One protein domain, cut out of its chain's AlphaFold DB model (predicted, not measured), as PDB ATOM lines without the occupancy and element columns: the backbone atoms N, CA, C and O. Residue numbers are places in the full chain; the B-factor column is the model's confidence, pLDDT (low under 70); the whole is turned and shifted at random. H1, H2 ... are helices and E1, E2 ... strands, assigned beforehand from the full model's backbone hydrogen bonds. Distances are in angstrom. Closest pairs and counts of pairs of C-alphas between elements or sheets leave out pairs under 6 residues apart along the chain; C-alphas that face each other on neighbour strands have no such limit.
ATOM      1  N   LEU A   2      59.567  37.809  15.485       58.44
ATOM      2  CA  LEU A   2      58.876  36.526  15.726       58.44
ATOM      3  C   LEU A   2      57.347  36.565  15.501       58.44
ATOM      4  O   LEU A   2      56.792  35.628  14.940       58.44
ATOM      5  N   ALA A   3      56.675  37.670  15.842       58.25
ATOM      6  CA  ALA A   3      55.223  37.801  15.665       58.25
ATOM      7  C   ALA A   3      54.770  37.840  14.189       58.25
ATOM      8  O   ALA A   3      53.689  37.361  13.860       58.25
ATOM      9  N   ILE A   4      55.611  38.362  13.288       65.88
ATOM     10  CA  ILE A   4      55.292  38.454  11.853       65.88
ATOM     11  C   ILE A   4      55.403  37.071  11.194       65.88
ATOM     12  O   ILE A   4      54.557  36.704  10.385       65.88
ATOM     13  N   HIS A   5      56.380  36.259  11.606       62.81
ATOM     14  CA  HIS A   5      56.551  34.899  11.085       62.81
ATOM     15  C   HIS A   5      55.406  33.967  11.509       62.81
ATOM     16  O   HIS A   5      54.914  33.195  10.690       62.81
ATOM     17  N   ALA A   6      54.917  34.088  12.748       63.41
ATOM     18  CA  ALA A   6      53.771  33.306  13.215       63.41
ATOM     19  C   ALA A   6      52.480  33.633  12.438       63.41
ATOM     20  O   ALA A   6      51.711  32.730  12.117       63.41
ATOM     21  N   SER A   7      52.270  34.904  12.076       67.31
ATOM     22  CA  SER A   7      51.093  35.332  11.306       67.31
ATOM     23  C   SER A   7      51.091  34.794   9.874       67.31
ATOM     24  O   SER A   7      50.035  34.430   9.364       67.31
ATOM     25  N   ILE A   8      52.257  34.722   9.223       73.69
ATOM     26  CA  ILE A   8      52.372  34.212   7.848       73.69
ATOM     27  C   ILE A   8      52.117  32.702   7.818       73.69
ATOM     28  O   ILE A   8      51.359  32.226   6.978       73.69
ATOM     29  N   ILE A   9      52.672  31.956   8.777       75.81
ATOM     30  CA  ILE A   9      52.457  30.504   8.874       75.81
ATOM     31  C   ILE A   9      50.975  30.188   9.111       75.81
ATOM     32  O   ILE A   9      50.428  29.294   8.470       75.81
ATOM     33  N   PHE A  10      50.298  30.956   9.971       76.31
ATOM     34  CA  PHE A  10      48.871  30.758  10.234       76.31
ATOM     35  C   PHE A  10      48.001  31.085   9.012       76.31
ATOM     36  O   PHE A  10      47.028  30.387   8.741       76.31
ATOM     37  N   MET A  11      48.375  32.107   8.236       76.38
ATOM     38  CA  MET A  11      47.657  32.485   7.019       76.38
ATOM     39  C   MET A  11      47.824  31.437   5.908       76.38
ATOM     40  O   MET A  11      46.844  31.076   5.264       76.38
ATOM     41  N   VAL A  12      49.028  30.878   5.732       73.50
ATOM     42  CA  VAL A  12      49.271  29.785   4.773       73.50
ATOM     43  C   VAL A  12      48.525  28.516   5.191       73.50
ATOM     44  O   VAL A  12      47.867  27.897   4.359       73.50
ATOM     45  N   ALA A  13      48.541  28.161   6.480       77.56
ATOM     46  CA  ALA A  13      47.797  27.009   6.988       77.56
ATOM     47  C   ALA A  13      46.273  27.174   6.828       77.56
ATOM     48  O   ALA A  13      45.591  26.217   6.473       77.56
ATOM     49  N   ALA A  14      45.741  28.385   7.030       75.06
ATOM     50  CA  ALA A  14      44.323  28.677   6.828       75.06
ATOM     51  C   ALA A  14      43.916  28.613   5.347       75.06
ATOM     52  O   ALA A  14      42.850  28.089   5.039       75.06
ATOM     53  N   ILE A  15      44.769  29.085   4.430       69.56
ATOM     54  CA  ILE A  15      44.521  28.994   2.983       69.56
ATOM     55  C   ILE A  15      44.547  27.527   2.535       69.56
ATOM     56  O   ILE A  15      43.598  27.069   1.905       69.56
ATOM     57  N   VAL A  16      45.571  26.758   2.918       71.00
ATOM     58  CA  VAL A  16      45.667  25.327   2.571       71.00
ATOM     59  C   VAL A  16      44.514  24.526   3.190       71.00
ATOM     60  O   VAL A  16      43.931  23.674   2.523       71.00
ATOM     61  N   GLY A  17      44.125  24.837   4.430       68.25
ATOM     62  CA  GLY A  17      42.966  24.234   5.088       68.25
ATOM     63  C   GLY A  17      41.638  24.573   4.405       68.25
ATOM     64  O   GLY A  17      40.800  23.692   4.243       68.25
ATOM     65  N   ALA A  18      41.456  25.811   3.936       64.31
ATOM     66  CA  ALA A  18      40.254  26.217   3.207       64.31
ATOM     67  C   ALA A  18      40.124  25.507   1.847       64.31
ATOM     68  O   ALA A  18      39.012  25.149   1.463       64.31
ATOM     69  N   PHE A  19      41.240  25.219   1.165       56.31
ATOM     70  CA  PHE A  19      41.237  24.396  -0.051       56.31
ATOM     71  C   PHE A  19      40.952  22.912   0.227       56.31
ATOM     72  O   PHE A  19      40.333  22.249  -0.598       56.31
ATOM     73  N   TYR A  20      41.343  22.390   1.395       57.09
ATOM     74  CA  TYR A  20      41.105  20.986   1.753       57.09
ATOM     75  C   TYR A  20      39.716  20.704   2.340       57.09
ATOM     76  O   TYR A  20      39.234  19.577   2.250       57.09
ATOM     77  N   VAL A  21      39.065  21.697   2.950       58.16
ATOM     78  CA  VAL A  21      37.771  21.505   3.627       58.16
ATOM     79  C   VAL A  21      36.579  21.702   2.685       58.16
ATOM     80  O   VAL A  21      35.499  21.197   2.983       58.16
ATOM     81  N   HIS A  22      36.751  22.368   1.535       48.56
ATOM     82  CA  HIS A  22      35.610  22.724   0.688       48.56
ATOM     83  C   HIS A  22      35.279  21.804  -0.492       48.56
ATOM     84  O   HIS A  22      34.196  21.979  -1.043       48.56
ATOM     85  N   GLU A  23      36.088  20.796  -0.844       53.62
ATOM     86  CA  GLU A  23      35.726  19.881  -1.946       53.62
ATOM     87  C   GLU A  23      36.216  18.420  -1.791       53.62
ATOM     88  O   GLU A  23      36.976  17.924  -2.625       53.62
ATOM     89  N   PRO A  24      35.734  17.643  -0.803       50.34
ATOM     90  CA  PRO A  24      35.822  16.183  -0.899       50.34
ATOM     91  C   PRO A  24      34.929  15.614  -2.027       50.34
ATOM     92  O   PRO A  24      35.185  14.515  -2.519       50.34
ATOM     93  N   ASP A  25      33.932  16.376  -2.499       50.34
ATOM     94  CA  ASP A  25      32.975  15.934  -3.524       50.34
ATOM     95  C   ASP A  25      33.387  16.260  -4.973       50.34
ATOM     96  O   ASP A  25      32.808  15.701  -5.912       50.34
ATOM     97  N   ALA A  26      34.391  17.117  -5.205       51.81
ATOM     98  CA  ALA A  26      34.844  17.422  -6.569       51.81
ATOM     99  C   ALA A  26      35.725  16.307  -7.152       51.81
ATOM    100  O   ALA A  26      35.622  15.988  -8.337       51.81
ATOM    101  N   LEU A  27      36.519  15.628  -6.315       47.03
ATOM    102  CA  LEU A  27      37.325  14.481  -6.749       47.03
ATOM    103  C   LEU A  27      36.500  13.190  -6.878       47.03
ATOM    104  O   LEU A  27      36.805  12.360  -7.729       47.03
ATOM    105  N   ALA A  28      35.406  13.047  -6.123       51.38
ATOM    106  CA  ALA A  28      34.472  11.924  -6.265       51.38
ATOM    107  C   ALA A  28      33.571  12.028  -7.515       51.38
ATOM    108  O   ALA A  28      32.940  11.048  -7.912       51.38
ATOM    109  N   ASN A  29      33.516  13.201  -8.157       44.38
ATOM    110  CA  ASN A  29      32.784  13.419  -9.404       44.38
ATOM    111  C   ASN A  29      33.687  13.475 -10.646       44.38
ATOM    112  O   ASN A  29      33.162  13.688 -11.734       44.38
ATOM    113  N   LEU A  30      34.994  13.206 -10.552       48.66
ATOM    114  CA  LEU A  30      35.823  12.980 -11.748       48.66
ATOM    115  C   LEU A  30      35.430  11.688 -12.490       48.66
ATOM    116  O   LEU A  30      35.515  11.653 -13.711       48.66
ATOM    117  N   ASP A  31      34.860  10.699 -11.790       45.31
ATOM    118  CA  ASP A  31      34.171   9.541 -12.395       45.31
ATOM    119  C   ASP A  31      32.780   9.896 -12.974       45.31
ATOM    120  O   ASP A  31      32.178   9.105 -13.704       45.31
ATOM    121  N   LYS A  32      32.250  11.091 -12.663       42.19
ATOM    122  CA  LYS A  32      30.978  11.631 -13.186       42.19
ATOM    123  C   LYS A  32      31.133  12.821 -14.123       42.19
ATOM    124  O   LYS A  32      30.134  13.227 -14.723       42.19
ATOM    125  N   LEU A  33      32.352  13.314 -14.346       42.00
ATOM    126  CA  LEU A  33      32.711  13.863 -15.641       42.00
ATOM    127  C   LEU A  33      32.599  12.680 -16.595       42.00
ATOM    128  O   LEU A  33      33.575  12.030 -16.958       42.00
ATOM    129  N   GLN A  34      31.360  12.410 -17.015       44.72
ATOM    130  CA  GLN A  34      31.135  11.971 -18.363       44.72
ATOM    131  C   GLN A  34      31.900  12.997 -19.180       44.72
ATOM    132  O   GLN A  34      31.417  14.096 -19.447       44.72
ATOM    133  N   LEU A  35      33.129  12.630 -19.547       38.81
ATOM    134  CA  LEU A  35      33.611  12.853 -20.879       38.81
ATOM    135  C   LEU A  35      32.352  12.607 -21.700       38.81
ATOM    136  O   LEU A  35      31.910  11.462 -21.854       38.81
ATOM    137  N   HIS A  36      31.674  13.677 -22.116       38.44
ATOM    138  CA  HIS A  36      30.904  13.584 -23.319       38.44
ATOM    139  C   HIS A  36      31.997  13.191 -24.298       38.44
ATOM    140  O   HIS A  36      32.712  14.022 -24.846       38.44
ATOM    141  N   SER A  37      32.184  11.874 -24.435       36.19
ATOM    142  CA  SER A  37      32.406  11.264 -25.707       36.19
ATOM    143  C   SER A  37      31.348  11.958 -26.534       36.19
ATOM    144  O   SER A  37      30.169  11.598 -26.529       36.19
ATOM    145  N   LEU A  38      31.764  13.060 -27.157       36.19
ATOM    146  CA  LEU A  38      31.314  13.400 -28.470       36.19
ATOM    147  C   LEU A  38      31.600  12.102 -29.206       36.19
ATOM    148  O   LEU A  38      32.686  11.893 -29.743       36.19
ATOM    149  N   LYS A  39      30.635  11.169 -29.126       31.14
ATOM    150  CA  LYS A  39      30.442  10.177 -30.156       31.14
ATOM    151  C   LYS A  39      30.601  11.028 -31.397       31.14
ATOM    152  O   LYS A  39      29.890  12.042 -31.469       31.14
ATOM    153  N   PRO A  40      31.583  10.726 -32.264       39.81
ATOM    154  CA  PRO A  40      31.692  11.406 -33.537       39.81
ATOM    155  C   PRO A  40      30.262  11.563 -34.019       39.81
ATOM    156  O   PRO A  40      29.527  10.565 -33.991       39.81
ATOM    157  N   GLY A  41      29.824  12.813 -34.249       38.97
ATOM    158  CA  GLY A  41      28.471  13.041 -34.745       38.97
ATOM    159  C   GLY A  41      28.289  12.012 -35.842       38.97
ATOM    160  O   GLY A  41      29.213  11.897 -36.654       38.97
ATOM    161  N   GLN A  42      27.253  11.160 -35.719       34.88
ATOM    162  CA  GLN A  42      27.105  10.014 -36.613       34.88
ATOM    163  C   GLN A  42      27.423  10.542 -38.001       34.88
ATOM    164  O   GLN A  42      26.834  11.576 -38.354       34.88
ATOM    165  N   PRO A  43      28.380   9.929 -38.730       44.03
ATOM    166  CA  PRO A  43      28.531  10.242 -40.135       44.03
ATOM    167  C   PRO A  43      27.109  10.287 -40.659       44.03
ATOM    168  O   PRO A  43      26.329   9.380 -40.342       44.03
ATOM    169  N   THR A  44      26.714  11.383 -41.303       39.06
ATOM    170  CA  THR A  44      25.485  11.352 -42.080       39.06
ATOM    171  C   THR A  44      25.729  10.235 -43.066       39.06
ATOM    172  O   THR A  44      26.420  10.447 -44.054       39.06
ATOM    173  N   THR A  45      25.298   9.023 -42.715       35.28
ATOM    174  CA  THR A  45      25.402   7.860 -43.568       35.28
ATOM    175  C   THR A  45      24.646   8.297 -44.798       35.28
ATOM    176  O   THR A  45      23.441   8.563 -44.674       35.28
ATOM    177  N   PRO A  46      25.320   8.452 -45.950       45.94
ATOM    178  CA  PRO A  46      24.599   8.529 -47.198       45.94
ATOM    179  C   PRO A  46      23.675   7.319 -47.184       45.94
ATOM    180  O   PRO A  46      24.092   6.237 -46.756       45.94
ATOM    181  N   ASP A  47      22.410   7.541 -47.523       42.19
ATOM    182  CA  ASP A  47      21.406   6.492 -47.622       42.19
ATOM    183  C   ASP A  47      22.058   5.232 -48.216       42.19
ATOM    184  O   ASP A  47      22.549   5.247 -49.342       42.19
ATOM    185  N   SER A  48      22.167   4.156 -47.430       42.97
ATOM    186  CA  SER A  48      22.914   2.961 -47.844       42.97
ATOM    187  C   SER A  48      22.269   2.274 -49.051       42.97
ATOM    188  O   SER A  48      22.897   1.435 -49.701       42.97
ATOM    189  N   SER A  49      21.048   2.683 -49.412       43.75
ATOM    190  CA  SER A  49      20.400   2.312 -50.664       43.75
ATOM    191  C   SER A  49      21.028   2.949 -51.916       43.75
ATOM    192  O   SER A  49      20.770   2.463 -53.015       43.75
ATOM    193  N   SER A  50      21.913   3.950 -51.790       42.16
ATOM    194  CA  SER A  50      22.690   4.490 -52.919       42.16
ATOM    195  C   SER A  50      24.072   3.847 -53.096       42.16
ATOM    196  O   SER A  50      24.728   4.106 -54.103       42.16
ATOM    197  N   PHE A  51      24.525   3.002 -52.158       40.91
ATOM    198  CA  PHE A  51      25.858   2.377 -52.204       40.91
ATOM    199  C   PHE A  51      25.852   0.873 -52.521       40.91
ATOM    200  O   PHE A  51      26.858   0.355 -53.000       40.91
ATOM    201  N   SER A  52      24.722   0.170 -52.377       39.19
ATOM    202  CA  SER A  52      24.626  -1.275 -52.672       39.19
ATOM    203  C   SER A  52      24.607  -1.639 -54.168       39.19
ATOM    204  O   SER A  52      24.467  -2.808 -54.520       39.19
ATOM    205  N   ALA A  53      24.793  -0.663 -55.065       41.75
ATOM    206  CA  ALA A  53      24.928  -0.876 -56.509       41.75
ATOM    207  C   ALA A  53      26.334  -0.557 -57.066       41.75
ATOM    208  O   ALA A  53      26.515  -0.544 -58.284       41.75
ATOM    209  N   ARG A  54      27.342  -0.302 -56.213       40.94
ATOM    210  CA  ARG A  54      28.700   0.095 -56.646       40.94
ATOM    211  C   ARG A  54      29.840  -0.817 -56.168       40.94
ATOM    212  O   ARG A  54      30.996  -0.404 -56.193       40.94
ATOM    213  N   ASP A  55      29.550  -2.093 -55.910       38.47
ATOM    214  CA  ASP A  55      30.547  -3.178 -55.765       38.47
ATOM    215  C   ASP A  55      31.239  -3.552 -57.099       38.47
ATOM    216  O   ASP A  55      31.443  -4.717 -57.431       38.47
ATOM    217  N   ASN A  56      31.611  -2.555 -57.903       37.88
ATOM    218  CA  ASN A  56      32.349  -2.730 -59.153       37.88
ATOM    219  C   ASN A  56      33.375  -1.607 -59.357       37.88
ATOM    220  O   ASN A  56      33.483  -1.026 -60.434       37.88
ATOM    221  N   TYR A  57      34.206  -1.339 -58.352       41.53
ATOM    222  CA  TYR A  57      35.502  -0.697 -58.598       41.53
ATOM    223  C   TYR A  57      36.563  -1.764 -58.869       41.53
ATOM    224  O   TYR A  57      37.542  -1.931 -58.152       41.53
ATOM    225  N   LYS A  58      36.337  -2.506 -59.957       41.12
ATOM    226  CA  LYS A  58      37.337  -3.342 -60.622       41.12
ATOM    227  C   LYS A  58      37.940  -2.524 -61.773       41.12
ATOM    228  O   LYS A  58      37.652  -2.768 -62.935       41.12
ATOM    229  N   TYR A  59      38.734  -1.513 -61.436       42.03
ATOM    230  CA  TYR A  59      39.518  -0.681 -62.363       42.03
ATOM    231  C   TYR A  59      40.942  -0.624 -61.782       42.03
ATOM    232  O   TYR A  59      41.081  -0.312 -60.609       42.03
ATOM    233  N   LEU A  60      42.066  -0.928 -62.430       45.56
ATOM    234  CA  LEU A  60      42.453  -1.294 -63.790       45.56
ATOM    235  C   LEU A  60      43.681  -2.211 -63.627       45.56
ATOM    236  O   LEU A  60      44.687  -1.768 -63.071       45.56
ATOM    237  N   THR A  61      43.639  -3.458 -64.093       42.06
ATOM    238  CA  THR A  61      44.857  -4.290 -64.207       42.06
ATOM    239  C   THR A  61      45.150  -4.778 -65.615       42.06
ATOM    240  O   THR A  61      46.202  -5.367 -65.825       42.06
ATOM    241  N   GLU A  62      44.311  -4.490 -66.609       45.34
ATOM    242  CA  GLU A  62      44.573  -4.925 -67.980       45.34
ATOM    243  C   GLU A  62      44.111  -3.852 -68.964       45.34
ATOM    244  O   GLU A  62      42.919  -3.573 -69.076       45.34
ATOM    245  N   GLY A  63      45.056  -3.224 -69.667       43.12
ATOM    246  CA  GLY A  63      44.727  -2.328 -70.771       43.12
ATOM    247  C   GLY A  63      45.779  -1.273 -71.074       43.12
ATOM    248  O   GLY A  63      45.707  -0.163 -70.569       43.12
ATOM    249  N   ASN A  64      46.661  -1.624 -72.005       35.94
ATOM    250  CA  ASN A  64      47.525  -0.763 -72.811       35.94
ATOM    251  C   ASN A  64      48.855  -0.286 -72.214       35.94
ATOM    252  O   ASN A  64      48.979   0.606 -71.384       35.94
ATOM    253  N   ASN A  65      49.875  -0.899 -72.804       42.19
ATOM    254  CA  ASN A  65      51.293  -0.618 -72.750       42.19
ATOM    255  C   ASN A  65      51.590   0.724 -73.454       42.19
ATOM    256  O   ASN A  65      52.175   0.760 -74.533       42.19
ATOM    257  N   THR A  66      51.144   1.839 -72.884       39.78
ATOM    258  CA  THR A  66      51.746   3.147 -73.154       39.78
ATOM    259  C   THR A  66      52.794   3.382 -72.085       39.78
ATOM    260  O   THR A  66      52.478   3.373 -70.898       39.78
ATOM    261  N   GLN A  67      54.050   3.547 -72.504       42.22
ATOM    262  CA  GLN A  67      55.139   3.988 -71.639       42.22
ATOM    263  C   GLN A  67      54.745   5.319 -70.983       42.22
ATOM    264  O   GLN A  67      54.947   6.391 -71.544       42.22
ATOM    265  N   HIS A  68      54.149   5.244 -69.795       38.66
ATOM    266  CA  HIS A  68      53.978   6.384 -68.918       38.66
ATOM    267  C   HIS A  68      55.358   6.702 -68.346       38.66
ATOM    268  O   HIS A  68      55.806   6.090 -67.377       38.66
ATOM    269  N   HIS A  69      56.053   7.650 -68.975       39.12
ATOM    270  CA  HIS A  69      57.039   8.452 -68.262       39.12
ATOM    271  C   HIS A  69      56.385   8.954 -66.972       39.12
ATOM    272  O   HIS A  69      55.232   9.377 -67.027       39.12
ATOM    273  N   GLY A  70      57.089   8.828 -65.842       40.72
ATOM    274  CA  GLY A  70      56.596   9.115 -64.494       40.72
ATOM    275  C   GLY A  70      55.867  10.453 -64.407       40.72
ATOM    276  O   GLY A  70      56.481  11.492 -64.192       40.72
ATOM    277  N   GLY A  71      54.554  10.411 -64.619       43.03
ATOM    278  CA  GLY A  71      53.689  11.568 -64.523       43.03
ATOM    279  C   GLY A  71      53.515  11.875 -63.052       43.03
ATOM    280  O   GLY A  71      52.931  11.068 -62.330       43.03
ATOM    281  N   SER A  72      54.051  13.022 -62.637       50.28
ATOM    282  CA  SER A  72      53.712  13.692 -61.383       50.28
ATOM    283  C   SER A  72      52.204  13.585 -61.116       50.28
ATOM    284  O   SER A  72      51.400  13.624 -62.056       50.28
ATOM    285  N   LEU A  73      51.809  13.470 -59.845       52.16
ATOM    286  CA  LEU A  73      50.406  13.537 -59.417       52.16
ATOM    287  C   LEU A  73      49.654  14.745 -59.998       52.16
ATOM    288  O   LEU A  73      48.442  14.654 -60.157       52.16
ATOM    289  N   LEU A  74      50.362  15.800 -60.425       49.41
ATOM    290  CA  LEU A  74      49.835  16.910 -61.223       49.41
ATOM    291  C   LEU A  74      49.036  16.488 -62.470       49.41
ATOM    292  O   LEU A  74      48.138  17.207 -62.897       49.41
ATOM    293  N   ALA A  75      49.357  15.347 -63.087       51.59
ATOM    294  CA  ALA A  75      48.641  14.842 -64.261       51.59
ATOM    295  C   ALA A  75      47.400  14.009 -63.898       51.59
ATOM    296  O   ALA A  75      46.604  13.672 -64.780       51.59
ATOM    297  N   ARG A  76      47.239  13.630 -62.624       62.97
ATOM    298  CA  ARG A  76      46.079  12.879 -62.150       62.97
ATOM    299  C   ARG A  76      44.989  13.842 -61.722       62.97
ATOM    300  O   ARG A  76      45.191  14.731 -60.906       62.97
ATOM    301  N   ASP A  77      43.802  13.601 -62.255       71.31
ATOM    302  CA  ASP A  77      42.601  14.280 -61.815       71.31
ATOM    303  C   ASP A  77      42.300  13.916 -60.348       71.31
ATOM    304  O   ASP A  77      41.819  12.823 -60.042       71.31
ATOM    305  N   LEU A  78      42.612  14.836 -59.434       86.38
ATOM    306  CA  LEU A  78      42.308  14.719 -58.008       86.38
ATOM    307  C   LEU A  78      40.813  14.917 -57.701       86.38
ATOM    308  O   LEU A  78      40.422  14.810 -56.541       86.38
ATOM    309  N   SER A  79      39.958  15.147 -58.707       87.75
ATOM    310  CA  SER A  79      38.512  15.328 -58.510       87.75
ATOM    311  C   SER A  79      37.870  14.179 -57.735       87.75
ATOM    312  O   SER A  79      37.056  14.426 -56.850       87.75
ATOM    313  N   LEU A  80      38.294  12.934 -57.983       87.69
ATOM    314  CA  LEU A  80      37.803  11.770 -57.232       87.69
ATOM    315  C   LEU A  80      38.204  11.806 -55.753       87.69
ATOM    316  O   LEU A  80      37.459  11.336 -54.897       87.69
ATOM    317  N   PHE A  81      39.385  12.337 -55.441       89.44
ATOM    318  CA  PHE A  81      39.828  12.495 -54.061       89.44
ATOM    319  C   PHE A  81      39.058  13.617 -53.356       89.44
ATOM    320  O   PHE A  81      38.692  13.479 -52.192       89.44
ATOM    321  N   TYR A  82      38.735  14.698 -54.065       91.19
ATOM    322  CA  TYR A  82      37.919  15.779 -53.516       91.19
ATOM    323  C   TYR A  82      36.488  15.330 -53.229       91.19
ATOM    324  O   TYR A  82      36.011  15.518 -52.113       91.19
ATOM    325  N   GLU A  83      35.845  14.671 -54.195       92.44
ATOM    326  CA  GLU A  83      34.508  14.094 -54.020       92.44
ATOM    327  C   GLU A  83      34.496  13.104 -52.848       92.44
ATOM    328  O   GLU A  83      33.581  13.108 -52.028       92.44
ATOM    329  N   PHE A  84      35.549  12.291 -52.725       93.31
ATOM    330  CA  PHE A  84      35.730  11.396 -51.591       93.31
ATOM    331  C   PHE A  84      35.752  12.146 -50.250       93.31
ATOM    332  O   PHE A  84      34.978  11.807 -49.358       93.31
ATOM    333  N   LEU A  85      36.570  13.194 -50.104       94.25
ATOM    334  CA  LEU A  85      36.623  13.986 -48.869       94.25
ATOM    335  C   LEU A  85      35.283  14.663 -48.542       94.25
ATOM    336  O   LEU A  85      34.872  14.689 -47.381       94.25
ATOM    337  N   GLU A  86      34.598  15.205 -49.548       94.62
ATOM    338  CA  GLU A  86      33.301  15.863 -49.364       94.62
ATOM    339  C   GLU A  86      32.201  14.879 -48.951       94.62
ATOM    340  O   GLU A  86      31.423  15.179 -48.041       94.62
ATOM    341  N   ASN A  87      32.182  13.680 -49.541       95.75
ATOM    342  CA  ASN A  87      31.268  12.600 -49.158       95.75
ATOM    343  C   ASN A  87      31.496  12.126 -47.714       95.75
ATOM    344  O   ASN A  87      30.541  11.773 -47.022       95.75
ATOM    345  N   GLU A  88      32.738  12.187 -47.236       95.50
ATOM    346  CA  GLU A  88      33.114  11.897 -45.845       95.50
ATOM    347  C   GLU A  88      32.857  13.084 -44.890       95.50
ATOM    348  O   GLU A  88      33.150  13.026 -43.694       95.50
ATOM    349  N   GLY A  89      32.275  14.177 -45.396       94.31
ATOM    350  CA  GLY A  89      31.825  15.325 -44.608       94.31
ATOM    351  C   GLY A  89      32.891  16.395 -44.355       94.31
ATOM    352  O   GLY A  89      32.654  17.319 -43.566       94.31
ATOM    353  N   TYR A  90      34.050  16.311 -45.008       95.19
ATOM    354  CA  TYR A  90      35.062  17.366 -44.972       95.19
ATOM    355  C   TYR A  90      34.715  18.471 -45.968       95.19
ATOM    356  O   TYR A  90      34.208  18.216 -47.054       95.19
ATOM    357  N   LYS A  91      34.998  19.728 -45.615       95.75
ATOM    358  CA  LYS A  91      34.824  20.859 -46.537       95.75
ATOM    359  C   LYS A  91      36.172  21.318 -47.055       95.75
ATOM    360  O   LYS A  91      37.034  21.666 -46.250       95.75
ATOM    361  N   ILE A  92      36.336  21.385 -48.369       95.06
ATOM    362  CA  ILE A  92      37.536  21.957 -48.982       95.06
ATOM    363  C   ILE A  92      37.376  23.480 -48.982       95.06
ATOM    364  O   ILE A  92      36.482  24.029 -49.617       95.06
ATOM    365  N   ALA A  93      38.198  24.165 -48.190       94.44
ATOM    366  CA  ALA A  93      38.158  25.616 -48.032       94.44
ATOM    367  C   ALA A  93      39.031  26.337 -49.066       94.44
ATOM    368  O   ALA A  93      38.695  27.435 -49.499       94.44
ATOM    369  N   GLU A  94      40.155  25.731 -49.438       93.88
ATOM    370  CA  GLU A  94      41.109  26.288 -50.392       93.88
ATOM    371  C   GLU A  94      41.858  25.152 -51.084       93.88
ATOM    372  O   GLU A  94      42.111  24.105 -50.478       93.88
ATOM    373  N   ARG A  95      42.233  25.391 -52.339       91.88
ATOM    374  CA  ARG A  95      43.143  24.556 -53.113       91.88
ATOM    375  C   ARG A  95      44.177  25.452 -53.771       91.88
ATOM    376  O   ARG A  95      43.822  26.493 -54.326       91.88
ATOM    377  N   LYS A  96      45.427  25.007 -53.751       92.19
ATOM    378  CA  LYS A  96      46.516  25.637 -54.482       92.19
ATOM    379  C   LYS A  96      47.435  24.567 -55.052       92.19
ATOM    380  O   LYS A  96      47.937  23.736 -54.302       92.19
ATOM    381  N   ASP A  97      47.641  24.633 -56.357       89.25
ATOM    382  CA  ASP A  97      48.595  23.792 -57.070       89.25
ATOM    383  C   ASP A  97      49.857  24.634 -57.294       89.25
ATOM    384  O   ASP A  97      49.762  25.788 -57.727       89.25
ATOM    385  N   TYR A  98      51.017  24.094 -56.937       86.81
ATOM    386  CA  TYR A  98      52.308  24.761 -57.064       86.81
ATOM    387  C   TYR A  98      53.058  24.281 -58.314       86.81
ATOM    388  O   TYR A  98      52.822  23.187 -58.828       86.81
ATOM    389  N   ASP A  99      53.967  25.122 -58.815       82.44
ATOM    390  CA  ASP A  99      54.721  24.858 -60.051       82.44
ATOM    391  C   ASP A  99      55.711  23.681 -59.916       82.44
ATOM    392  O   ASP A  99      56.104  23.081 -60.917       82.44
ATOM    393  N   ASP A 100      56.116  23.343 -58.689       82.00
ATOM    394  CA  ASP A 100      56.967  22.190 -58.352       82.00
ATOM    395  C   ASP A 100      56.207  20.853 -58.351       82.00
ATOM    396  O   ASP A 100      56.812  19.781 -58.435       82.00
ATOM    397  N   GLY A 101      54.879  20.912 -58.369       80.81
ATOM    398  CA  GLY A 101      54.005  19.752 -58.357       80.81
ATOM    399  C   GLY A 101      53.371  19.426 -57.027       80.81
ATOM    400  O   GLY A 101      52.601  18.464 -56.973       80.81
ATOM    401  N   ASP A 102      53.612  20.248 -56.014       86.38
ATOM    402  CA  ASP A 102      52.935  20.114 -54.743       86.38
ATOM    403  C   ASP A 102      51.501  20.637 -54.842       86.38
ATOM    404  O   ASP A 102      51.190  21.624 -55.519       86.38
ATOM    405  N   VAL A 103      50.591  19.981 -54.129       89.69
ATOM    406  CA  VAL A 103      49.203  20.426 -53.993       89.69
ATOM    407  C   VAL A 103      48.905  20.673 -52.527       89.69
ATOM    408  O   VAL A 103      49.025  19.780 -51.692       89.69
ATOM    409  N   LEU A 104      48.451  21.885 -52.216       92.69
ATOM    410  CA  LEU A 104      47.917  22.247 -50.911       92.69
ATOM    411  C   LEU A 104      46.392  22.244 -50.958       92.69
ATOM    412  O   LEU A 104      45.772  23.003 -51.706       92.69
ATOM    413  N   LEU A 105      45.788  21.458 -50.075       94.31
ATOM    414  CA  LEU A 105      44.364  21.498 -49.771       94.31
ATOM    415  C   LEU A 105      44.165  21.986 -48.340       94.31
ATOM    416  O   LEU A 105      44.706  21.413 -47.397       94.31
ATOM    417  N   LYS A 106      43.334  23.009 -48.145       95.38
ATOM    418  CA  LYS A 106      42.862  23.377 -46.807       95.38
ATOM    419  C   LYS A 106      41.537  22.690 -46.550       95.38
ATOM    420  O   LYS A 106      40.523  23.053 -47.144       95.38
ATOM    421  N   ILE A 107      41.533  21.714 -45.650       94.69
ATOM    422  CA  ILE A 107      40.329  20.989 -45.249       94.69
ATOM    423  C   ILE A 107      39.791  21.557 -43.938       94.69
ATOM    424  O   ILE A 107      40.527  21.779 -42.977       94.69
ATOM    425  N   LYS A 108      38.484  21.799 -43.892       93.19
ATOM    426  CA  LYS A 108      37.781  22.294 -42.712       93.19
ATOM    427  C   LYS A 108      36.887  21.205 -42.141       93.19
ATOM    428  O   LYS A 108      35.998  20.698 -42.822       93.19
ATOM    429  N   SER A 109      37.077  20.907 -40.860       91.12
ATOM    430  CA  SER A 109      36.208  20.019 -40.086       91.12
ATOM    431  C   SER A 109      36.183  20.451 -38.625       91.12
ATOM    432  O   SER A 109      37.164  20.981 -38.109       91.12
ATOM    433  N   ARG A 110      35.036  20.281 -37.955       86.44
ATOM    434  CA  ARG A 110      34.857  20.604 -36.521       86.44
ATOM    435  C   ARG A 110      35.311  22.025 -36.140       86.44
ATOM    436  O   ARG A 110      35.867  22.252 -35.073       86.44
ATOM    437  N   GLY A 111      35.100  22.987 -37.041       87.06
ATOM    438  CA  GLY A 111      35.489  24.389 -36.842       87.06
ATOM    439  C   GLY A 111      36.985  24.684 -37.000       87.06
ATOM    440  O   GLY A 111      37.368  25.843 -36.878       87.06
ATOM    441  N   ARG A 112      37.814  23.686 -37.318       88.00
ATOM    442  CA  ARG A 112      39.264  23.820 -37.496       88.00
ATOM    443  C   ARG A 112      39.653  23.647 -38.958       88.00
ATOM    444  O   ARG A 112      38.932  22.997 -39.716       88.00
ATOM    445  N   ILE A 113      40.779  24.244 -39.333       91.25
ATOM    446  CA  ILE A 113      41.372  24.134 -40.667       91.25
ATOM    447  C   ILE A 113      42.685  23.370 -40.527       91.25
ATOM    448  O   ILE A 113      43.476  23.656 -39.632       91.25
ATOM    449  N   VAL A 114      42.881  22.397 -41.404       92.50
ATOM    450  CA  VAL A 114      44.111  21.622 -41.542       92.50
ATOM    451  C   VAL A 114      44.603  21.786 -42.970       92.50
ATOM    452  O   VAL A 114      43.808  21.748 -43.911       92.50
ATOM    453  N   ASN A 115      45.909  21.952 -43.121       94.75
ATOM    454  CA  ASN A 115      46.572  21.953 -44.411       94.75
ATOM    455  C   ASN A 115      46.986  20.517 -44.732       94.75
ATOM    456  O   ASN A 115      47.625  19.852 -43.921       94.75
ATOM    457  N   PHE A 116      46.602  20.044 -45.905       93.38
ATOM    458  CA  PHE A 116      46.975  18.752 -46.446       93.38
ATOM    459  C   PHE A 116      47.834  18.988 -47.678       93.38
ATOM    460  O   PHE A 116      47.369  19.587 -48.649       93.38
ATOM    461  N   TYR A 117      49.082  18.559 -47.594       91.69
ATOM    462  CA  TYR A 117      50.060  18.641 -48.660       91.69
ATOM    463  C   TYR A 117      50.149  17.282 -49.341       91.69
ATOM    464  O   TYR A 117      50.235  16.247 -48.676       91.69
ATOM    465  N   ILE A 118      50.087  17.317 -50.666       89.75
ATOM    466  CA  ILE A 118      50.410  16.203 -51.542       89.75
ATOM    467  C   ILE A 118      51.699  16.606 -52.241       89.75
ATOM    468  O   ILE A 118      51.665  17.502 -53.084       89.75
ATOM    469  N   GLU A 119      52.810  15.998 -51.850       87.00
ATOM    470  CA  GLU A 119      54.119  16.315 -52.411       87.00
ATOM    471  C   GLU A 119      54.317  15.630 -53.770       87.00
ATOM    472  O   GLU A 119      53.615  14.673 -54.135       87.00
ATOM    473  N   GLN A 120      55.268  16.134 -54.558       82.62
ATOM    474  CA  GLN A 120      55.557  15.635 -55.906       82.62
ATOM    475  C   GLN A 120      55.841  14.118 -55.959       82.62
ATOM    476  O   GLN A 120      55.503  13.449 -56.944       82.62
ATOM    477  N   ASP A 121      56.453  13.566 -54.912       80.62
ATOM    478  CA  ASP A 121      56.767  12.144 -54.752       80.62
ATOM    479  C   ASP A 121      55.587  11.299 -54.241       80.62
ATOM    480  O   ASP A 121      55.709  10.077 -54.105       80.62
ATOM    481  N   ASN A 122      54.402  11.907 -54.141       75.94
ATOM    482  CA  ASN A 122      53.164  11.357 -53.598       75.94
ATOM    483  C   ASN A 122      53.159  11.177 -52.077       75.94
ATOM    484  O   ASN A 122      52.219  10.548 -51.578       75.94
ATOM    485  N   ASP A 123      54.139  11.716 -51.354       84.25
ATOM    486  CA  ASP A 123      54.084  11.719 -49.902       84.25
ATOM    487  C   ASP A 123      53.004  12.694 -49.424       84.25
ATOM    488  O   ASP A 123      52.725  13.740 -50.020       84.25
ATOM    489  N   LEU A 124      52.314  12.285 -48.362       88.75
ATOM    490  CA  LEU A 124      51.208  13.041 -47.801       88.75
ATOM    491  C   LEU A 124      51.589  13.563 -46.441       88.75
ATOM    492  O   LEU A 124      52.034  12.823 -45.563       88.75
ATOM    493  N   MET A 125      51.314  14.840 -46.243       92.50
ATOM    494  CA  MET A 125      51.668  15.514 -45.015       92.50
ATOM    495  C   MET A 125      50.526  16.401 -44.557       92.50
ATOM    496  O   MET A 125      49.981  17.220 -45.299       92.50
ATOM    497  N   PHE A 126      50.166  16.260 -43.288       95.06
ATOM    498  CA  PHE A 126      49.240  17.171 -42.638       95.06
ATOM    499  C   PHE A 126      50.018  18.215 -41.855       95.06
ATOM    500  O   PHE A 126      50.910  17.860 -41.089       95.06
ATOM    501  N   ARG A 127      49.639  19.488 -41.988       96.25
ATOM    502  CA  ARG A 127      50.135  20.577 -41.143       96.25
ATOM    503  C   ARG A 127      48.996  21.415 -40.580       96.25
ATOM    504  O   ARG A 127      47.968  21.629 -41.222       96.25
ATOM    505  N   ALA A 128      49.194  21.930 -39.378       95.31
ATOM    506  CA  ALA A 128      48.367  22.983 -38.810       95.31
ATOM    507  C   ALA A 128      49.261  23.993 -38.096       95.31
ATOM    508  O   ALA A 128      50.279  23.620 -37.519       95.31
ATOM    509  N   TYR A 129      48.846  25.254 -38.151       94.75
ATOM    510  CA  TYR A 129      49.610  26.408 -37.693       94.75
ATOM    511  C   TYR A 129      48.840  27.076 -36.562       94.75
ATOM    512  O   TYR A 129      47.615  27.227 -36.648       94.75
ATOM    513  N   TYR A 130      49.551  27.459 -35.509       94.38
ATOM    514  CA  TYR A 130      48.983  28.101 -34.335       94.38
ATOM    515  C   TYR A 130      49.816  29.316 -33.950       94.38
ATOM    516  O   TYR A 130      51.039  29.202 -33.884       94.38
ATOM    517  N   PRO A 131      49.174  30.438 -33.588       93.56
ATOM    518  CA  PRO A 131      49.896  31.524 -32.952       93.56
ATOM    519  C   PRO A 131      50.465  31.035 -31.617       93.56
ATOM    520  O   PRO A 131      49.760  30.418 -30.811       93.56
ATOM    521  N   ILE A 132      51.740  31.323 -31.381       90.56
ATOM    522  CA  ILE A 132      52.447  30.916 -30.167       90.56
ATOM    523  C   ILE A 132      52.087  31.832 -28.989       90.56
ATOM    524  O   ILE A 132      52.247  33.052 -29.098       90.56
ATOM    525  N   PRO A 133      51.646  31.284 -27.836       88.69
ATOM    526  CA  PRO A 133      51.553  32.052 -26.595       88.69
ATOM    527  C   PRO A 133      52.930  32.573 -26.167       88.69
ATOM    528  O   PRO A 133      53.933  31.881 -26.320       88.69
ATOM    529  N   SER A 134      52.997  33.772 -25.584       86.12
ATOM    530  CA  SER A 134      54.263  34.442 -25.232       86.12
ATOM    531  C   SER A 134      55.201  33.633 -24.326       86.12
ATOM    532  O   SER A 134      56.417  33.790 -24.379       86.12
ATOM    533  N   GLU A 135      54.624  32.783 -23.488       83.50
ATOM    534  CA  GLU A 135      55.268  31.925 -22.501       83.50
ATOM    535  C   GLU A 135      55.713  30.569 -23.068       83.50
ATOM    536  O   GLU A 135      56.348  29.777 -22.371       83.50
ATOM    537  N   PHE A 136      55.366  30.279 -24.320       85.12
ATOM    538  CA  PHE A 136      55.610  28.995 -24.950       85.12
ATOM    539  C   PHE A 136      56.926  29.030 -25.736       85.12
ATOM    540  O   PHE A 136      57.164  29.911 -26.561       85.12
ATOM    541  N   SER A 137      57.807  28.070 -25.455       90.12
ATOM    542  CA  SER A 137      59.179  28.030 -25.972       90.12
ATOM    543  C   SER A 137      59.498  26.725 -26.705       90.12
ATOM    544  O   SER A 137      58.741  25.756 -26.663       90.12
ATOM    545  N   GLU A 138      60.674  26.646 -27.323       92.81
ATOM    546  CA  GLU A 138      61.184  25.402 -27.918       92.81
ATOM    547  C   GLU A 138      61.298  24.258 -26.895       92.81
ATOM    548  O   GLU A 138      61.082  23.093 -27.231       92.81
ATOM    549  N   VAL A 139      61.577  24.577 -25.622       92.56
ATOM    550  CA  VAL A 139      61.607  23.585 -24.535       92.56
ATOM    551  C   VAL A 139      60.234  22.945 -24.379       92.56
ATOM    552  O   VAL A 139      60.128  21.724 -24.269       92.56
ATOM    553  N   ASN A 140      59.177  23.758 -24.436       92.25
ATOM    554  CA  ASN A 140      57.807  23.275 -24.391       92.25
ATOM    555  C   ASN A 140      57.541  22.316 -25.565       92.25
ATOM    556  O   ASN A 140      57.120  21.175 -25.364       92.25
ATOM    557  N   VAL A 141      57.858  22.737 -26.785       93.88
ATOM    558  CA  VAL A 141      57.671  21.911 -27.984       93.88
ATOM    559  C   VAL A 141      58.399  20.567 -27.880       93.88
ATOM    560  O   VAL A 141      57.830  19.521 -28.197       93.88
ATOM    561  N   ASN A 142      59.632  20.565 -27.375       94.50
ATOM    562  CA  ASN A 142      60.401  19.339 -27.194       94.50
ATOM    563  C   ASN A 142      59.751  18.387 -26.174       94.50
ATOM    564  O   ASN A 142      59.677  17.182 -26.412       94.50
ATOM    565  N   GLU A 143      59.231  18.905 -25.059       93.56
ATOM    566  CA  GLU A 143      58.490  18.089 -24.087       93.56
ATOM    567  C   GLU A 143      57.210  17.493 -24.685       93.56
ATOM    568  O   GLU A 143      56.901  16.319 -24.451       93.56
ATOM    569  N   TRP A 144      56.501  18.253 -25.522       94.12
ATOM    570  CA  TRP A 144      55.353  17.730 -26.259       94.12
ATOM    571  C   TRP A 144      55.768  16.592 -27.204       94.12
ATOM    572  O   TRP A 144      55.201  15.501 -27.130       94.12
ATOM    573  N   ASN A 145      56.820  16.785 -28.008       95.12
ATOM    574  CA  ASN A 145      57.328  15.772 -28.943       95.12
ATOM    575  C   ASN A 145      57.780  14.483 -28.235       95.12
ATOM    576  O   ASN A 145      57.501  13.376 -28.702       95.12
ATOM    577  N   LYS A 146      58.442  14.595 -27.075       93.56
ATOM    578  CA  LYS A 146      58.840  13.431 -26.261       93.56
ATOM    579  C   LYS A 146      57.633  12.604 -25.822       93.56
ATOM    580  O   LYS A 146      57.711  11.374 -25.787       93.56
ATOM    581  N   ARG A 147      56.527  13.274 -25.487       93.12
ATOM    582  CA  ARG A 147      55.294  12.647 -25.002       93.12
ATOM    583  C   ARG A 147      54.427  12.090 -26.132       93.12
ATOM    584  O   ARG A 147      53.795  11.048 -25.951       93.12
ATOM    585  N   TYR A 148      54.402  12.750 -27.285       91.12
ATOM    586  CA  TYR A 148      53.475  12.463 -28.377       91.12
ATOM    587  C   TYR A 148      54.218  12.126 -29.673       91.12
ATOM    588  O   TYR A 148      54.326  12.930 -30.584       91.12
ATOM    589  N   ARG A 149      54.685  10.878 -29.787       88.25
ATOM    590  CA  ARG A 149      55.505  10.398 -30.924       88.25
ATOM    591  C   ARG A 149      54.793  10.294 -32.275       88.25
ATOM    592  O   ARG A 149      55.401   9.903 -33.263       88.25
ATOM    593  N   TRP A 150      53.489  10.521 -32.296       86.12
ATOM    594  CA  TRP A 150      52.635  10.333 -33.465       86.12
ATOM    595  C   TRP A 150      52.445  11.627 -34.256       86.12
ATOM    596  O   TRP A 150      51.745  11.584 -35.250       86.12
ATOM    597  N   GLY A 151      53.059  12.734 -33.849       90.06
ATOM    598  CA  GLY A 151      53.210  13.945 -34.649       90.06
ATOM    599  C   GLY A 151      54.529  14.625 -34.291       90.06
ATOM    600  O   GLY A 151      55.165  14.269 -33.297       90.06
ATOM    601  N   LYS A 152      54.944  15.592 -35.100       95.50
ATOM    602  CA  LYS A 152      56.087  16.460 -34.817       95.50
ATOM    603  C   LYS A 152      55.566  17.877 -34.662       95.50
ATOM    604  O   LYS A 152      54.785  18.328 -35.487       95.50
ATOM    605  N   ALA A 153      55.983  18.573 -33.619       96.31
ATOM    606  CA  ALA A 153      55.747  19.998 -33.467       96.31
ATOM    607  C   ALA A 153      57.072  20.765 -33.536       96.31
ATOM    608  O   ALA A 153      58.100  20.266 -33.070       96.31
ATOM    609  N   TYR A 154      57.049  21.962 -34.114       96.62
ATOM    610  CA  TYR A 154      58.188  22.879 -34.202       96.62
ATOM    611  C   TYR A 154      57.705  24.329 -34.290       96.62
ATOM    612  O   TYR A 154      56.536  24.579 -34.568       96.62
ATOM    613  N   ILE A 155      58.593  25.277 -34.003       95.94
ATOM    614  CA  ILE A 155      58.350  26.708 -34.213       95.94
ATOM    615  C   ILE A 155      58.977  27.061 -35.558       95.94
ATOM    616  O   ILE A 155      60.141  26.719 -35.770       95.94
ATOM    617  N   ASP A 156      58.218  27.669 -36.463       95.75
ATOM    618  CA  ASP A 156      58.741  28.104 -37.759       95.75
ATOM    619  C   ASP A 156      59.377  29.506 -37.702       95.75
ATOM    620  O   ASP A 156      59.434  30.158 -36.653       95.75
ATOM    621  N   ASP A 157      59.885  29.965 -38.846       95.25
ATOM    622  CA  ASP A 157      60.582  31.249 -38.967       95.25
ATOM    623  C   ASP A 157      59.658  32.459 -38.721       95.25
ATOM    624  O   ASP A 157      60.125  33.519 -38.295       95.25
ATOM    625  N   ASP A 158      58.347  32.288 -38.920       95.50
ATOM    626  CA  ASP A 158      57.320  33.302 -38.658       95.50
ATOM    627  C   ASP A 158      56.859  33.303 -37.188       95.50
ATOM    628  O   ASP A 158      56.041  34.132 -36.777       95.50
ATOM    629  N   ARG A 159      57.460  32.440 -36.360       94.06
ATOM    630  CA  ARG A 159      57.120  32.209 -34.950       94.06
ATOM    631  C   ARG A 159      55.723  31.627 -34.742       94.06
ATOM    632  O   ARG A 159      55.146  31.811 -33.665       94.06
ATOM    633  N   ASP A 160      55.219  30.886 -35.717       95.31
ATOM    634  CA  ASP A 160      54.040  30.052 -35.549       95.31
ATOM    635  C   ASP A 160      54.444  28.660 -35.049       95.31
ATOM    636  O   ASP A 160      55.496  28.106 -35.374       95.31
ATOM    637  N   LEU A 161      53.594  28.075 -34.207       95.62
ATOM    638  CA  LEU A 161      53.725  26.689 -33.795       95.62
ATOM    639  C   LEU A 161      53.101  25.832 -34.878       95.62
ATOM    640  O   LEU A 161      51.890  25.870 -35.106       95.62
ATOM    641  N   VAL A 162      53.933  25.016 -35.494       96.56
ATOM    642  CA  VAL A 162      53.529  24.060 -36.506       96.56
ATOM    643  C   VAL A 162      53.417  22.694 -35.861       96.56
ATOM    644  O   VAL A 162      54.279  22.281 -35.086       96.56
ATOM    645  N   VAL A 163      52.346  21.976 -36.188       96.56
ATOM    646  CA  VAL A 163      52.247  20.537 -35.950       96.56
ATOM    647  C   VAL A 163      52.097  19.818 -37.267       96.56
ATOM    648  O   VAL A 163      51.323  20.237 -38.126       96.56
ATOM    649  N   GLU A 164      52.837  18.734 -37.399       96.44
ATOM    650  CA  GLU A 164      53.028  17.987 -38.625       96.44
ATOM    651  C   GLU A 164      52.812  16.493 -38.375       96.44
ATOM    652  O   GLU A 164      53.173  15.948 -37.322       96.44
ATOM    653  N   LEU A 165      52.195  15.833 -39.347       95.19
ATOM    654  CA  LEU A 165      52.063  14.386 -39.396       95.19
ATOM    655  C   LEU A 165      52.357  13.914 -40.815       95.19
ATOM    656  O   LEU A 165      51.564  14.162 -41.727       95.19
ATOM    657  N   ASP A 166      53.449  13.168 -40.939       92.31
ATOM    658  CA  ASP A 166      53.799  12.423 -42.142       92.31
ATOM    659  C   ASP A 166      52.888  11.199 -42.254       92.31
ATOM    660  O   ASP A 166      52.728  10.432 -41.292       92.31
ATOM    661  N   VAL A 167      52.288  11.000 -43.423       90.31
ATOM    662  CA  VAL A 167      51.430   9.850 -43.694       90.31
ATOM    663  C   VAL A 167      51.917   9.148 -44.944       90.31
ATOM    664  O   VAL A 167      51.732   9.602 -46.067       90.31
ATOM    665  N   ALA A 168      52.504   7.978 -44.723       85.31
ATOM    666  CA  ALA A 168      52.896   7.080 -45.791       85.31
ATOM    667  C   ALA A 168      51.646   6.414 -46.390       85.31
ATOM    668  O   ALA A 168      51.233   5.344 -45.937       85.31
ATOM    669  N   LEU A 169      51.033   7.057 -47.387       83.06
ATOM    670  CA  LEU A 169      50.021   6.442 -48.246       83.06
ATOM    671  C   LEU A 169      50.551   6.373 -49.664       83.06
ATOM    672  O   LEU A 169      51.136   7.320 -50.175       83.06
ATOM    673  N   SER A 170      50.281   5.268 -50.341       81.31
ATOM    674  CA  SER A 170      50.471   5.230 -51.781       81.31
ATOM    675  C   SER A 170      49.401   6.068 -52.484       81.31
ATOM    676  O   SER A 170      48.273   6.222 -52.011       81.31
ATOM    677  N   SER A 171      49.691   6.508 -53.707       75.88
ATOM    678  CA  SER A 171      48.705   7.209 -54.543       75.88
ATOM    679  C   SER A 171      47.423   6.403 -54.823       75.88
ATOM    680  O   SER A 171      46.419   6.974 -55.242       75.88
ATOM    681  N   LYS A 172      47.429   5.078 -54.609       80.12
ATOM    682  CA  LYS A 172      46.236   4.218 -54.717       80.12
ATOM    683  C   LYS A 172      45.353   4.267 -53.469       80.12
ATOM    684  O   LYS A 172      44.184   3.907 -53.546       80.12
ATOM    685  N   GLU A 173      45.907   4.695 -52.342       86.25
ATOM    686  CA  GLU A 173      45.244   4.737 -51.038       86.25
ATOM    687  C   GLU A 173      44.694   6.126 -50.706       86.25
ATOM    688  O   GLU A 173      43.993   6.259 -49.712       86.25
ATOM    689  N   LEU A 174      44.935   7.140 -51.548       87.19
ATOM    690  CA  LEU A 174      44.424   8.506 -51.376       87.19
ATOM    691  C   LEU A 174      42.925   8.533 -51.037       87.19
ATOM    692  O   LEU A 174      42.540   9.096 -50.018       87.19
ATOM    693  N   SER A 175      42.090   7.851 -51.820       90.56
ATOM    694  CA  SER A 175      40.643   7.760 -51.580       90.56
ATOM    695  C   SER A 175      40.255   6.505 -50.790       90.56
ATOM    696  O   SER A 175      39.395   5.736 -51.220       90.56
ATOM    697  N   SER A 176      40.934   6.244 -49.671       92.31
ATOM    698  CA  SER A 176      40.694   5.064 -48.832       92.31
ATOM    699  C   SER A 176      40.321   5.421 -47.395       92.31
ATOM    700  O   SER A 176      40.585   6.521 -46.905       92.31
ATOM    701  N   GLN A 177      39.772   4.436 -46.680       93.62
ATOM    702  CA  GLN A 177      39.484   4.545 -45.249       93.62
ATOM    703  C   GLN A 177      40.724   4.936 -44.427       93.62
ATOM    704  O   GLN A 177      40.606   5.692 -43.463       93.62
ATOM    705  N   LEU A 178      41.917   4.489 -44.833       91.62
ATOM    706  CA  LEU A 178      43.171   4.812 -44.153       91.62
ATOM    707  C   LEU A 178      43.487   6.316 -44.210       91.62
ATOM    708  O   LEU A 178      44.007   6.877 -43.242       91.62
ATOM    709  N   THR A 179      43.104   7.000 -45.291       91.56
ATOM    710  CA  THR A 179      43.203   8.464 -45.386       91.56
ATOM    711  C   THR A 179      42.276   9.144 -44.390       91.56
ATOM    712  O   THR A 179      42.695  10.063 -43.691       91.56
ATOM    713  N   ILE A 180      41.037   8.668 -44.257       94.00
ATOM    714  CA  ILE A 180      40.062   9.232 -43.309       94.00
ATOM    715  C   ILE A 180      40.504   9.016 -41.865       94.00
ATOM    716  O   ILE A 180      40.381   9.916 -41.031       94.00
ATOM    717  N   GLU A 181      41.061   7.849 -41.555       94.06
ATOM    718  CA  GLU A 181      41.663   7.566 -40.252       94.06
ATOM    719  C   GLU A 181      42.854   8.485 -39.970       94.06
ATOM    720  O   GLU A 181      42.947   9.048 -38.879       94.06
ATOM    721  N   SER A 182      43.714   8.704 -40.963       93.56
ATOM    722  CA  SER A 182      44.867   9.606 -40.867       93.56
ATOM    723  C   SER A 182      44.448  11.058 -40.631       93.56
ATOM    724  O   SER A 182      44.958  11.698 -39.709       93.56
ATOM    725  N   ILE A 183      43.450  11.552 -41.370       93.56
ATOM    726  CA  ILE A 183      42.868  12.887 -41.175       93.56
ATOM    727  C   ILE A 183      42.294  13.021 -39.758       93.56
ATOM    728  O   ILE A 183      42.597  13.977 -39.043       93.56
ATOM    729  N   ASN A 184      41.484  12.054 -39.315       94.06
ATOM    730  CA  ASN A 184      40.890  12.071 -37.975       94.06
ATOM    731  C   ASN A 184      41.950  12.024 -36.870       94.06
ATOM    732  O   ASN A 184      41.837  12.730 -35.858       94.06
ATOM    733  N   LYS A 185      42.994  11.214 -37.061       93.94
ATOM    734  CA  LYS A 185      44.136  11.155 -36.154       93.94
ATOM    735  C   LYS A 185      44.821  12.512 -36.090       93.94
ATOM    736  O   LYS A 185      45.061  12.988 -34.985       93.94
ATOM    737  N   PHE A 186      45.038  13.176 -37.223       95.38
ATOM    738  CA  PHE A 186      45.628  14.511 -37.239       95.38
ATOM    739  C   PHE A 186      44.771  15.551 -36.511       95.38
ATOM    740  O   PHE A 186      45.282  16.269 -35.654       95.38
ATOM    741  N   PHE A 187      43.453  15.576 -36.733       93.88
ATOM    742  CA  PHE A 187      42.559  16.435 -35.943       93.88
ATOM    743  C   PHE A 187      42.673  16.154 -34.435       93.88
ATOM    744  O   PHE A 187      42.669  17.083 -33.628       93.88
ATOM    745  N   THR A 188      42.860  14.896 -34.041       93.38
ATOM    746  CA  THR A 188      43.102  14.534 -32.637       93.38
ATOM    747  C   THR A 188      44.459  15.057 -32.135       93.38
ATOM    748  O   THR A 188      44.531  15.579 -31.023       93.38
ATOM    749  N   VAL A 189      45.521  15.006 -32.956       94.25
ATOM    750  CA  VAL A 189      46.834  15.620 -32.639       94.25
ATOM    751  C   VAL A 189      46.666  17.101 -32.354       94.25
ATOM    752  O   VAL A 189      47.101  17.590 -31.313       94.25
ATOM    753  N   THR A 190      45.993  17.805 -33.264       94.19
ATOM    754  CA  THR A 190      45.788  19.247 -33.151       94.19
ATOM    755  C   THR A 190      45.010  19.630 -31.896       94.19
ATOM    756  O   THR A 190      45.297  20.651 -31.273       94.19
ATOM    757  N   GLU A 191      44.049  18.796 -31.488       92.62
ATOM    758  CA  GLU A 191      43.291  18.987 -30.253       92.62
ATOM    759  C   GLU A 191      44.172  18.859 -29.022       92.62
ATOM    760  O   GLU A 191      44.166  19.736 -28.161       92.62
ATOM    761  N   ILE A 192      44.961  17.789 -28.971       93.19
ATOM    762  CA  ILE A 192      45.857  17.518 -27.856       93.19
ATOM    763  C   ILE A 192      46.901  18.626 -27.732       93.19
ATOM    764  O   ILE A 192      47.144  19.093 -26.623       93.19
ATOM    765  N   LEU A 193      47.469  19.101 -28.845       93.19
ATOM    766  CA  LEU A 193      48.387  20.239 -28.827       93.19
ATOM    767  C   LEU A 193      47.698  21.522 -28.344       93.19
ATOM    768  O   LEU A 193      48.241  22.216 -27.492       93.19
ATOM    769  N   SER A 194      46.484  21.803 -28.823       91.50
ATOM    770  CA  SER A 194      45.716  22.986 -28.404       91.50
ATOM    771  C   SER A 194      45.421  22.976 -26.903       91.50
ATOM    772  O   SER A 194      45.648  23.967 -26.215       91.50
ATOM    773  N   MET A 195      44.969  21.837 -26.371       91.56
ATOM    774  CA  MET A 195      44.761  21.655 -24.931       91.56
ATOM    775  C   MET A 195      46.070  21.798 -24.156       91.56
ATOM    776  O   MET A 195      46.099  22.403 -23.083       91.56
ATOM    777  N   TRP A 196      47.158  21.262 -24.710       90.81
ATOM    778  CA  TRP A 196      48.470  21.333 -24.097       90.81
ATOM    779  C   TRP A 196      48.967  22.774 -23.972       90.81
ATOM    780  O   TRP A 196      49.370  23.157 -22.876       90.81
ATOM    781  N   MET A 197      48.838  23.587 -25.025       90.19
ATOM    782  CA  MET A 197      49.166  25.020 -25.001       90.19
ATOM    783  C   MET A 197      48.401  25.768 -23.905       90.19
ATOM    784  O   MET A 197      48.992  26.548 -23.166       90.19
ATOM    785  N   VAL A 198      47.105  25.482 -23.745       88.81
ATOM    786  CA  VAL A 198      46.273  26.112 -22.707       88.81
ATOM    787  C   VAL A 198      46.676  25.662 -21.297       88.81
ATOM    788  O   VAL A 198      46.615  26.455 -20.363       88.81
ATOM    789  N   SER A 199      47.095  24.405 -21.126       85.56
ATOM    790  CA  SER A 199      47.489  23.850 -19.820       85.56
ATOM    791  C   SER A 199      48.933  24.168 -19.406       85.56
ATOM    792  O   SER A 199      49.230  24.271 -18.215       85.56
ATOM    793  N   GLY A 200      49.834  24.308 -20.384       68.38
ATOM    794  CA  GLY A 200      51.277  24.462 -20.200       68.38
ATOM    795  C   GLY A 200      51.682  25.802 -19.592       68.38
ATOM    796  O   GLY A 200      52.735  25.885 -18.965       68.38
ATOM    797  N   SER A 201      50.810  26.808 -19.680       58.91
ATOM    798  CA  SER A 201      50.944  28.106 -19.004       58.91
ATOM    799  C   SER A 201      50.960  28.005 -17.470       58.91
ATOM    800  O   SER A 201      51.328  28.966 -16.801       58.91
ATOM    801  N   ASN A 202      50.624  26.838 -16.901       57.16
ATOM    802  CA  ASN A 202      50.614  26.598 -15.456       57.16
ATOM    803  C   ASN A 202      51.681  25.612 -14.960       57.16
ATOM    804  O   ASN A 202      51.669  25.287 -13.774       57.16
TER     805      ASN A 202
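AT A GLANCE: This is residues 2 to 202 of the 220 residues of an uncharacterized protein of Alphaproteobacteria bacterium (UniProt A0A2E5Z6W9). A twisted sheet of six strands has the long helix H5 packed over one face, with the shorter H4 over one edge at E5 and H3 beside E1 at the other end. A long arm, residues 2 to 42 with H1 and H2, sticks out from this body, as do loop residues 47 to 70. The printed part has 201 residues, in the order H1 H2 H3 E1 E2 E3 E4 H4 E5 E6 H5, and the class is mixed, helices and strands. The sheet's order is E1 E2 E3 E4 E6 E5, antiparallel throughout. The whole is only just extended, close to loose, with a radius of gyration of the C-alphas of 25.0 A, and spans 96 by 46 by 26 A.

HOW THE PARTS SIT: H1, residues 2 to 21, and H2, residues 24 to 27, meet only through their link and are not on the sheet. H3, residues 79 to 87, is on the sheet; its closest C-alphas to E1, residues 91 to 97, are those of Glu 86 and Ile 92, 7.4 A apart. E1 forms a hairpin with E2, residues 103 to 109, with N 93 and O 106 at 2.8 A, within hydrogen-bond range. E3, residues 112 to 118, forms a hairpin with E2, N 105 and O 116 at 2.8 A, and another with E4, residues 124 to 131, N 115 and O 127 at 2.8 A. E1 to E4 are a meander, each strand the antiparallel neighbour of the one before. H4, residues 138 to 147, lies over E5, residues 152 to 155, at a height over the sheet of 7.3 A. E6, residues 160 to 167, is the antiparallel neighbour of E4, N 128 and O 163 at 3.0 A, and forms a hairpin with E5, N 154 and O 162 at 3.0 A. E4, H4 and E5 are a split strand-helix-strand unit, two strands running the same way with E6 between them, and its crossover is right-handed. H5, residues 177 to 200, is on the same face as H4; the closest C-alphas of H5 and E6 are those of Phe 186 and Leu 165, 6.8 A apart. H4 and H5 are close but not clearly touching, the C-alphas of Trp 144 and Leu 193 7.8 A apart. H3, H4 and H5 on one face of the sheet make two layers, helices and strands. In H1, H3, H4 and H5 every O i to N i+4 pair is within hydrogen-bond range; H2 is too short for such a pair.

IN THESE COORDINATES: H1 begins at C-alpha 2, (58.876, 36.526, 15.726), and is 28.6 A long. E4 is 23.7 A and E6 21.9 A long. H5, 34.1 A long, ends at C-alpha 200, (51.277, 24.462, -20.200).

THE WHOLE: The C-alphas farthest apart, those of Ala 3 and Asn 64, are 96.8 A apart. The printed part has no cut. The link from H2 to H3, 51 residues, is long. The mean pLDDT of the printed part is 75.2; it is under 70 at residues 2 to 7, 15, 17 to 76 and 200 to 202.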